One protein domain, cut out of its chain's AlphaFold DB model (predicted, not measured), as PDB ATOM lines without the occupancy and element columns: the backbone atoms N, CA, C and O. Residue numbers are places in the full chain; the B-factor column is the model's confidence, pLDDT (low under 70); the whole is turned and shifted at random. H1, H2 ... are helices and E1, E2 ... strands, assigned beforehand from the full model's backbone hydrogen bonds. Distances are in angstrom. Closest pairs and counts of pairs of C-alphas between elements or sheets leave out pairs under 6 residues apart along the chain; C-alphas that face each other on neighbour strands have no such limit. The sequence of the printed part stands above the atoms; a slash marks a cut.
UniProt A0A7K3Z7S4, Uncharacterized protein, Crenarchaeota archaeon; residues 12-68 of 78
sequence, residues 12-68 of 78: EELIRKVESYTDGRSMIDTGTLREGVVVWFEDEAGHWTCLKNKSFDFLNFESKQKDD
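AT A GLANCE: This is residues 12 to 68 of the 78 residues of an uncharacterized protein of Crenarchaeota archaeon (UniProt A0A7K3Z7S4). A long two-stranded hairpin, E1 and E2, makes most of the longest axis, and H2 continues the length beyond its open end, with the turn at Ala 45 and the last printed residue, Asp 68, at opposite ends. H1 comes up to the hairpin near that open end with its residues 18 to 22, while residues 12 to 17 stick out, and a long loop, residues 23 to 35, joins H1 to E1. The printed part has 57 residues with two named helices and two named strands, in the order H1, E1, E2, H2; the sheet, E1 - E2, is antiparallel and the class is mixed, helices and strands. The whole is loose, with a radius of gyration of the C-alphas of 14.0 A, and elongated, spanning 46 by 24 by 21 A.

HOW THE PARTS SIT: The first element is H1, residues 12 to 22, and a long link of 13 residues leads from it to E1, residues 36 to 42. H1 and E1 have 6 pairs of C-alphas within 8 A, the closest being those of Thr 22 and Gly 36, 4.6 A apart. A tight link leads on to E2, residues 48 to 54. E1 and E2 form a hairpin of antiparallel neighbour strands, with 162 degrees between their directions. N 39 and O 51 are 2.8 A apart and N 49 and O 41 are 2.9 A apart, both within hydrogen-bond range. The closest C-alphas of H1 and E2 are those of Thr 22 and Lys 54, 6.5 A apart. A tight link of 1 residue joins E2 to H2, residues 56 to 66. The closest C-alphas of E1 and H2 are those of Gly 36 and Phe 58, 7.8 A apart. H1 and H2 are apart. In H1 and H2 every O i to N i+4 pair is within hydrogen-bond range.

IN THESE COORDINATES: H1 begins at C-alpha 12, at (152.699, 216.486, 167.179), and measures 15.1 A from its first to its last C-alpha, that of Thr 22. E1, from Gly 36 to Glu 42, is 19.9 A long and begins at C-alpha 36, at (155.229, 209.415, 184.105). E2, from Trp 48 to Lys 54, is 19.8 A long. H2, from Phe 56 to Lys 66, is 15.2 A long and ends at C-alpha 66, at (143.144, 201.031, 194.850).

THE WHOLE: The two C-alphas farthest apart are those of Ala 45 and Asp 68, 46.7 A. Residues 12 to 17, which belong to H1, stand free, as do residues 63 to 68, of which 63 to 66 belong to H2. The link from H1 to E1 is long. The printed part has no cut. The mean pLDDT of the printed part is 90.0, and residues 67 to 68 are under 70.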
ATOM      1  N   GLU A  12     152.627 217.949 167.273       94.50
ATOM      2  CA  GLU A  12     152.699 216.486 167.179       94.50
ATOM      3  C   GLU A  12     154.084 215.980 167.570       94.50
ATOM      4  O   GLU A  12     154.192 214.978 168.274       94.50
ATOM      5  N   GLU A  13     155.135 216.694 167.166       94.00
ATOM      6  CA  GLU A  13     156.504 216.402 167.589       94.00
ATOM      7  C   GLU A  13     156.635 216.474 169.115       94.00
ATOM      8  O   GLU A  13     157.150 215.541 169.739       94.00
ATOM      9  N   LEU A  14     156.113 217.544 169.726       91.56
ATOM     10  CA  LEU A  14     156.124 217.704 171.179       91.56
ATOM     11  C   LEU A  14     155.408 216.540 171.876       91.56
ATOM     12  O   LEU A  14     155.951 215.976 172.825       91.56
ATOM     13  N   ILE A  15     154.218 216.159 171.399       91.75
ATOM     14  CA  ILE A  15     153.450 215.044 171.970       91.75
ATOM     15  C   ILE A  15     154.243 213.741 171.871       91.75
ATOM     16  O   ILE A  15     154.480 213.109 172.898       91.75
ATOM     17  N   ARG A  16     154.737 213.380 170.679       92.38
ATOM     18  CA  ARG A  16     155.518 212.144 170.481       92.38
ATOM     19  C   ARG A  16     156.751 212.105 171.374       92.38
ATOM     20  O   ARG A  16     157.107 211.053 171.903       92.38
ATOM     21  N   LYS A  17     157.405 213.252 171.562       91.88
ATOM     22  CA  LYS A  17     158.567 213.363 172.441       91.88
ATOM     23  C   LYS A  17     158.185 213.119 173.897       91.88
ATOM     24  O   LYS A  17     158.819 212.293 174.545       91.88
ATOM     25  N   VAL A  18     157.137 213.770 174.401       92.94
ATOM     26  CA  VAL A  18     156.640 213.553 175.770       92.94
ATOM     27  C   VAL A  18     156.233 212.092 175.978       92.94
ATOM     28  O   VAL A  18     156.661 211.477 176.955       92.94
ATOM     29  N   GLU A  19     155.481 211.506 175.048       91.69
ATOM     30  CA  GLU A  19     155.061 210.098 175.092       91.69
ATOM     31  C   GLU A  19     156.259 209.143 175.139       91.69
ATOM     32  O   GLU A  19     156.278 208.233 175.964       91.69
ATOM     33  N   SER A  20     157.317 209.407 174.361       91.69
ATOM     34  CA  SER A  20     158.537 208.584 174.370       91.69
ATOM     35  C   SER A  20     159.247 208.530 175.730       91.69
ATOM     36  O   SER A  20     159.986 207.585 176.008       91.69
ATOM     37  N   TYR A  21     159.006 209.521 176.594       90.88
ATOM     38  CA  TYR A  21     159.527 209.553 177.958       90.88
ATOM     39  C   TYR A  21     158.523 209.098 179.018       90.88
ATOM     40  O   TYR A  21     158.922 208.892 180.165       90.88
ATOM     41  N   THR A  22     157.244 208.975 178.673       93.56
ATOM     42  CA  THR A  22     156.169 208.792 179.653       93.56
ATOM     43  C   THR A  22     156.144 207.369 180.201       93.56
ATOM     44  O   THR A  22     156.151 207.191 181.417       93.56
ATOM     45  N   ASP A  23     156.174 206.369 179.323       90.25
ATOM     46  CA  ASP A  23     156.044 204.963 179.709       90.25
ATOM     47  C   ASP A  23     157.392 204.272 179.982       90.25
ATOM     48  O   ASP A  23     158.482 204.769 179.672       90.25
ATOM     49  N   GLY A  24     157.312 203.076 180.570       89.56
ATOM     50  CA  GLY A  24     158.446 202.181 180.791       89.56
ATOM     51  C   GLY A  24     158.952 202.151 182.233       89.56
ATOM     52  O   GLY A  24     158.249 202.475 183.190       89.56
ATOM     53  N   ARG A  25     160.193 201.691 182.412       90.38
ATOM     54  CA  ARG A  25     160.820 201.568 183.736       90.38
ATOM     55  C   ARG A  25     161.478 202.870 184.169       90.38
ATOM     56  O   ARG A  25     161.902 203.677 183.334       90.38
ATOM     57  N   SER A  26     161.574 203.088 185.476       87.44
ATOM     58  CA  SER A  26     162.354 204.202 186.011       87.44
ATOM     59  C   SER A  26     163.812 204.098 185.545       87.44
ATOM     60  O   SER A  26     164.377 203.013 185.417       87.44
ATOM     61  N   MET A  27     164.419 205.251 185.247       85.31
ATOM     62  CA  MET A  27     165.836 205.321 184.866       85.31
ATOM     63  C   MET A  27     166.774 205.130 186.065       85.31
ATOM     64  O   MET A  27     167.957 204.873 185.871       85.31
ATOM     65  N   ILE A  28     166.259 205.303 187.289       86.25
ATOM     66  CA  ILE A  28     167.018 205.157 188.539       86.25
ATOM     67  C   ILE A  28     166.905 203.720 189.051       86.25
ATOM     68  O   ILE A  28     167.907 203.127 189.436       86.25
ATOM     69  N   ASP A  29     165.694 203.162 189.015       88.69
ATOM     70  CA  ASP A  29     165.430 201.774 189.382       88.69
ATOM     71  C   ASP A  29     164.630 201.079 188.282       88.69
ATOM     72  O   ASP A  29     163.429 201.292 188.113       88.69
ATOM     73  N   THR A  30     165.294 200.190 187.548       89.44
ATOM     74  CA  THR A  30     164.668 199.454 186.448       89.44
ATOM     75  C   THR A  30     163.603 198.456 186.914       89.44
ATOM     76  O   THR A  30     162.847 197.962 186.081       89.44
ATOM     77  N   GLY A  31     163.530 198.137 188.214       91.31
ATOM     78  CA  GLY A  31     162.472 197.306 188.794       91.31
ATOM     79  C   GLY A  31     161.135 198.038 188.938       91.31
ATOM     80  O   GLY A  31     160.076 197.410 188.894       91.31
ATOM     81  N   THR A  32     161.160 199.367 189.014       89.19
ATOM     82  CA  THR A  32     159.982 200.194 189.290       89.19
ATOM     83  C   THR A  32     159.358 200.725 187.995       89.19
ATOM     84  O   THR A  32     160.061 201.142 187.067       89.19
ATOM     85  N   LEU A  33     158.024 200.671 187.899       91.50
ATOM     86  CA  LEU A  33     157.282 201.319 186.813       91.50
ATOM     87  C   LEU A  33     157.412 202.833 186.953       91.50
ATOM     88  O   LEU A  33     157.304 203.378 188.049       91.50
ATOM     89  N   ARG A  34     157.663 203.517 185.843       92.75
ATOM     90  CA  ARG A  34     157.693 204.972 185.833       92.75
ATOM     91  C   ARG A  34     156.265 205.491 185.951       92.75
ATOM     92  O   ARG A  34     155.422 205.122 185.147       92.75
ATOM     93  N   GLU A  35     156.020 206.375 186.912       93.69
ATOM     94  CA  GLU A  35     154.716 207.030 187.053       93.69
ATOM     95  C   GLU A  35     154.374 207.912 185.854       93.69
ATOM     96  O   GLU A  35     153.217 208.003 185.458       93.69
ATOM     97  N   GLY A  36     155.380 208.555 185.265       94.06
ATOM     98  CA  GLY A  36     155.229 209.415 184.105       94.06
ATOM     99  C   GLY A  36     156.363 210.422 183.992       94.06
ATOM    100  O   GLY A  36     157.483 210.187 184.456       94.06
ATOM    101  N   VAL A  37     156.057 211.569 183.395       93.56
ATOM    102  CA  VAL A  37     156.980 212.698 183.246       93.56
ATOM    103  C   VAL A  37     156.346 214.008 183.670       93.56
ATOM    104  O   VAL A  37     155.137 214.208 183.558       93.56
ATOM    105  N   VAL A  38     157.195 214.929 184.118       93.62
ATOM    106  CA  VAL A  38     156.826 216.324 184.348       93.62
ATOM    107  C   VAL A  38     157.436 217.160 183.233       93.62
ATOM    108  O   VAL A  38     158.644 217.105 183.006       93.62
ATOM    109  N   VAL A  39     156.603 217.932 182.544       93.38
ATOM    110  CA  VAL A  39     157.026 218.863 181.498       93.38
ATOM    111  C   VAL A  39     156.994 220.265 182.081       93.38
ATOM    112  O   VAL A  39     155.950 220.710 182.558       93.38
ATOM    113  N   TRP A  40     158.138 220.945 182.072       94.06
ATOM    114  CA  TRP A  40     158.251 222.349 182.462       94.06
ATOM    115  C   TRP A  40     158.225 223.221 181.215       94.06
ATOM    116  O   TRP A  40     158.974 222.982 180.268       94.06
ATOM    117  N   PHE A  41     157.364 224.228 181.229       91.44
ATOM    118  CA  PHE A  41     157.257 225.242 180.192       91.44
ATOM    119  C   PHE A  41     157.746 226.550 180.787       91.44
ATOM    120  O   PHE A  41     157.282 226.925 181.860       91.44
ATOM    121  N   GLU A  42     158.659 227.223 180.106       92.50
ATOM    122  CA  GLU A  42     159.168 228.541 180.476       92.50
ATOM    123  C   GLU A  42     158.784 229.515 179.360       92.50
ATOM    124  O   GLU A  42     159.012 229.221 178.183       92.50
ATOM    125  N   ASP A  43     158.139 230.627 179.712       89.62
ATOM    126  CA  ASP A  43     157.803 231.685 178.758       89.62
ATOM    127  C   ASP A  43     158.979 232.659 178.541       89.62
ATOM    128  O   ASP A  43     160.014 232.588 179.202       89.62
ATOM    129  N   GLU A  44     158.831 233.601 177.605       89.38
ATOM    130  CA  GLU A  44     159.871 234.602 177.307       89.38
ATOM    131  C   GLU A  44     160.159 235.563 178.476       89.38
ATOM    132  O   GLU A  44     161.206 236.210 178.500       89.38
ATOM    133  N   ALA A  45     159.244 235.665 179.444       93.94
ATOM    134  CA  ALA A  45     159.407 236.463 180.655       93.94
ATOM    135  C   ALA A  45     160.067 235.670 181.803       93.94
ATOM    136  O   ALA A  45     160.319 236.240 182.868       93.94
ATOM    137  N   GLY A  46     160.374 234.385 181.594       91.19
ATOM    138  CA  GLY A  46     160.963 233.494 182.593       91.19
ATOM    139  C   GLY A  46     159.953 232.940 183.602       91.19
ATOM    140  O   GLY A  46     160.353 232.387 184.630       91.19
ATOM    141  N   HIS A  47     158.646 233.080 183.359       93.88
ATOM    142  CA  HIS A  47     157.651 232.386 184.167       93.88
ATOM    143  C   HIS A  47     157.606 230.922 183.765       93.88
ATOM    144  O   HIS A  47     157.535 230.590 182.580       93.88
ATOM    145  N   TRP A  48     157.584 230.046 184.766       93.75
ATOM    146  CA  TRP A  48     157.468 228.618 184.539       93.75
ATOM    147  C   TRP A  48     156.098 228.090 184.957       93.75
ATOM    148  O   TRP A  48     155.507 228.514 185.949       93.75
ATOM    149  N   THR A  49     155.610 227.122 184.194       94.62
ATOM    150  CA  THR A  49     154.474 226.275 184.550       94.62
ATOM    151  C   THR A  49     154.841 224.818 184.308       94.62
ATOM    152  O   THR A  49     155.772 224.519 183.555       94.62
ATOM    153  N   CYS A  50     154.145 223.889 184.956       94.19
ATOM    154  CA  CYS A  50     154.406 222.469 184.790       94.19
ATOM    155  C   CYS A  50     153.128 221.657 184.612       94.19
ATOM    156  O   CYS A  50     152.116 221.915 185.263       94.19
ATOM    157  N   LEU A  51     153.213 220.628 183.772       93.94
ATOM    158  CA  LEU A  51     152.171 219.620 183.600       93.94
ATOM    159  C   LEU A  51     152.766 218.230 183.827       93.94
ATOM    160  O   LEU A  51     153.934 217.991 183.521       93.94
ATOM    161  N   LYS A  52     151.954 217.311 184.355       94.50
ATOM    162  CA  LYS A  52     152.315 215.899 184.510       94.50
ATOM    163  C   LYS A  52     151.632 215.078 183.417       94.50
ATOM    164  O   LYS A  52     150.427 215.218 183.228       94.50
ATOM    165  N   ASN A  53     152.385 214.213 182.738       94.88
ATOM    166  CA  ASN A  53     151.839 213.170 181.869       94.88
ATOM    167  C   ASN A  53     152.110 211.813 182.519       94.88
ATOM    168  O   ASN A  53     153.274 211.423 182.627       94.88
ATOM    169  N   LYS A  54     151.063 211.138 183.005       94.50
ATOM    170  CA  LYS A  54     151.181 209.842 183.689       94.50
ATOM    171  C   LYS A  54     151.228 208.685 182.683       94.50
ATOM    172  O   LYS A  54     150.541 208.716 181.666       94.50
ATOM    173  N   SER A  55     152.025 207.669 182.997       94.31
ATOM    174  CA  SER A  55     152.104 206.405 182.270       94.31
ATOM    175  C   SER A  55     150.800 205.632 182.388       94.31
ATOM    176  O   SER A  55     150.231 205.503 183.474       94.31
ATOM    177  N   PHE A  56     150.350 205.064 181.272       91.38
ATOM    178  CA  PHE A  56     149.153 204.228 181.257       91.38
ATOM    179  C   PHE A  56     149.343 202.949 182.081       91.38
ATOM    180  O   PHE A  56     148.453 202.552 182.834       91.38
ATOM    181  N   ASP A  57     150.518 202.322 181.985       90.69
ATOM    182  CA  ASP A  57     150.839 201.107 182.738       90.69
ATOM    183  C   ASP A  57     150.870 201.369 184.244       90.69
ATOM    184  O   ASP A  57     150.373 200.552 185.024       90.69
ATOM    185  N   PHE A  58     151.405 202.524 184.651       91.88
ATOM    186  CA  PHE A  58     151.370 202.943 186.046       91.88
ATOM    187  C   PHE A  58     149.940 203.186 186.526       91.88
ATOM    188  O   PHE A  58     149.553 202.627 187.545       91.88
ATOM    189  N   LEU A  59     149.131 203.943 185.775       90.31
ATOM    190  CA  LEU A  59     147.733 204.214 186.135       90.31
ATOM    191  C   LEU A  59     146.908 202.929 186.273       90.31
ATOM    192  O   LEU A  59     146.120 202.790 187.204       90.31
ATOM    193  N   ASN A  60     147.108 201.959 185.379       89.12
ATOM    194  CA  ASN A  60     146.446 200.659 185.480       89.12
ATOM    195  C   ASN A  60     146.897 199.862 186.705       89.12
ATOM    196  O   ASN A  60     146.103 199.119 187.281       89.12
ATOM    197  N   PHE A  61     148.177 199.949 187.063       87.50
ATOM    198  CA  PHE A  61     148.706 199.304 188.259       87.50
ATOM    199  C   PHE A  61     148.144 199.956 189.527       87.50
ATOM    200  O   PHE A  61     147.622 199.247 190.383       87.50
ATOM    201  N   GLU A  62     148.170 201.287 189.595       85.44
ATOM    202  CA  GLU A  62     147.613 202.095 190.684       85.44
ATOM    203  C   GLU A  62     146.117 201.802 190.873       85.44
ATOM    204  O   GLU A  62     145.682 201.491 191.977       85.44
ATOM    205  N   SER A  63     145.337 201.782 189.786       83.25
ATOM    206  CA  SER A  63     143.905 201.453 189.831       83.25
ATOM    207  C   SER A  63     143.644 200.064 190.417       83.25
ATOM    208  O   SER A  63     142.736 199.914 191.222       83.25
ATOM    209  N   LYS A  64     144.448 199.054 190.057       83.38
ATOM    210  CA  LYS A  64     144.309 197.696 190.613       83.38
ATOM    211  C   LYS A  64     144.677 197.622 192.090       83.38
ATOM    212  O   LYS A  64     144.150 196.765 192.788       83.38
ATOM    213  N   GLN A  65     145.609 198.459 192.546       77.62
ATOM    214  CA  GLN A  65     145.961 198.545 193.961       77.62
ATOM    215  C   GLN A  65     144.872 199.256 194.763       77.62
ATOM    216  O   GLN A  65     144.557 198.806 195.853       77.62
ATOM    217  N   LYS A  66     144.253 200.304 194.209       70.56
ATOM    218  CA  LYS A  66     143.144 201.031 194.850       70.56
ATOM    219  C   LYS A  66     141.874 200.185 195.014       70.56
ATOM    220  O   LYS A  66     141.079 200.463 195.903       70.56
ATOM    221  N   ASP A  67     141.712 199.142 194.203       69.31
ATOM    222  CA  ASP A  67     140.631 198.158 194.354       69.31
ATOM    223  C   ASP A  67     140.886 197.134 195.490       69.31
ATOM    224  O   ASP A  67     139.980 196.377 195.845       69.31
ATOM    225  N   ASP A  68     142.093 197.082 196.072       69.94
ATOM    226  CA  ASP A  68     142.383 196.286 197.272       69.94
ATOM    227  C   ASP A  68     142.024 197.107 198.520       69.94
ATOM    228  O   ASP A  68     142.675 198.102 198.834       69.94
TER     229      ASP A  68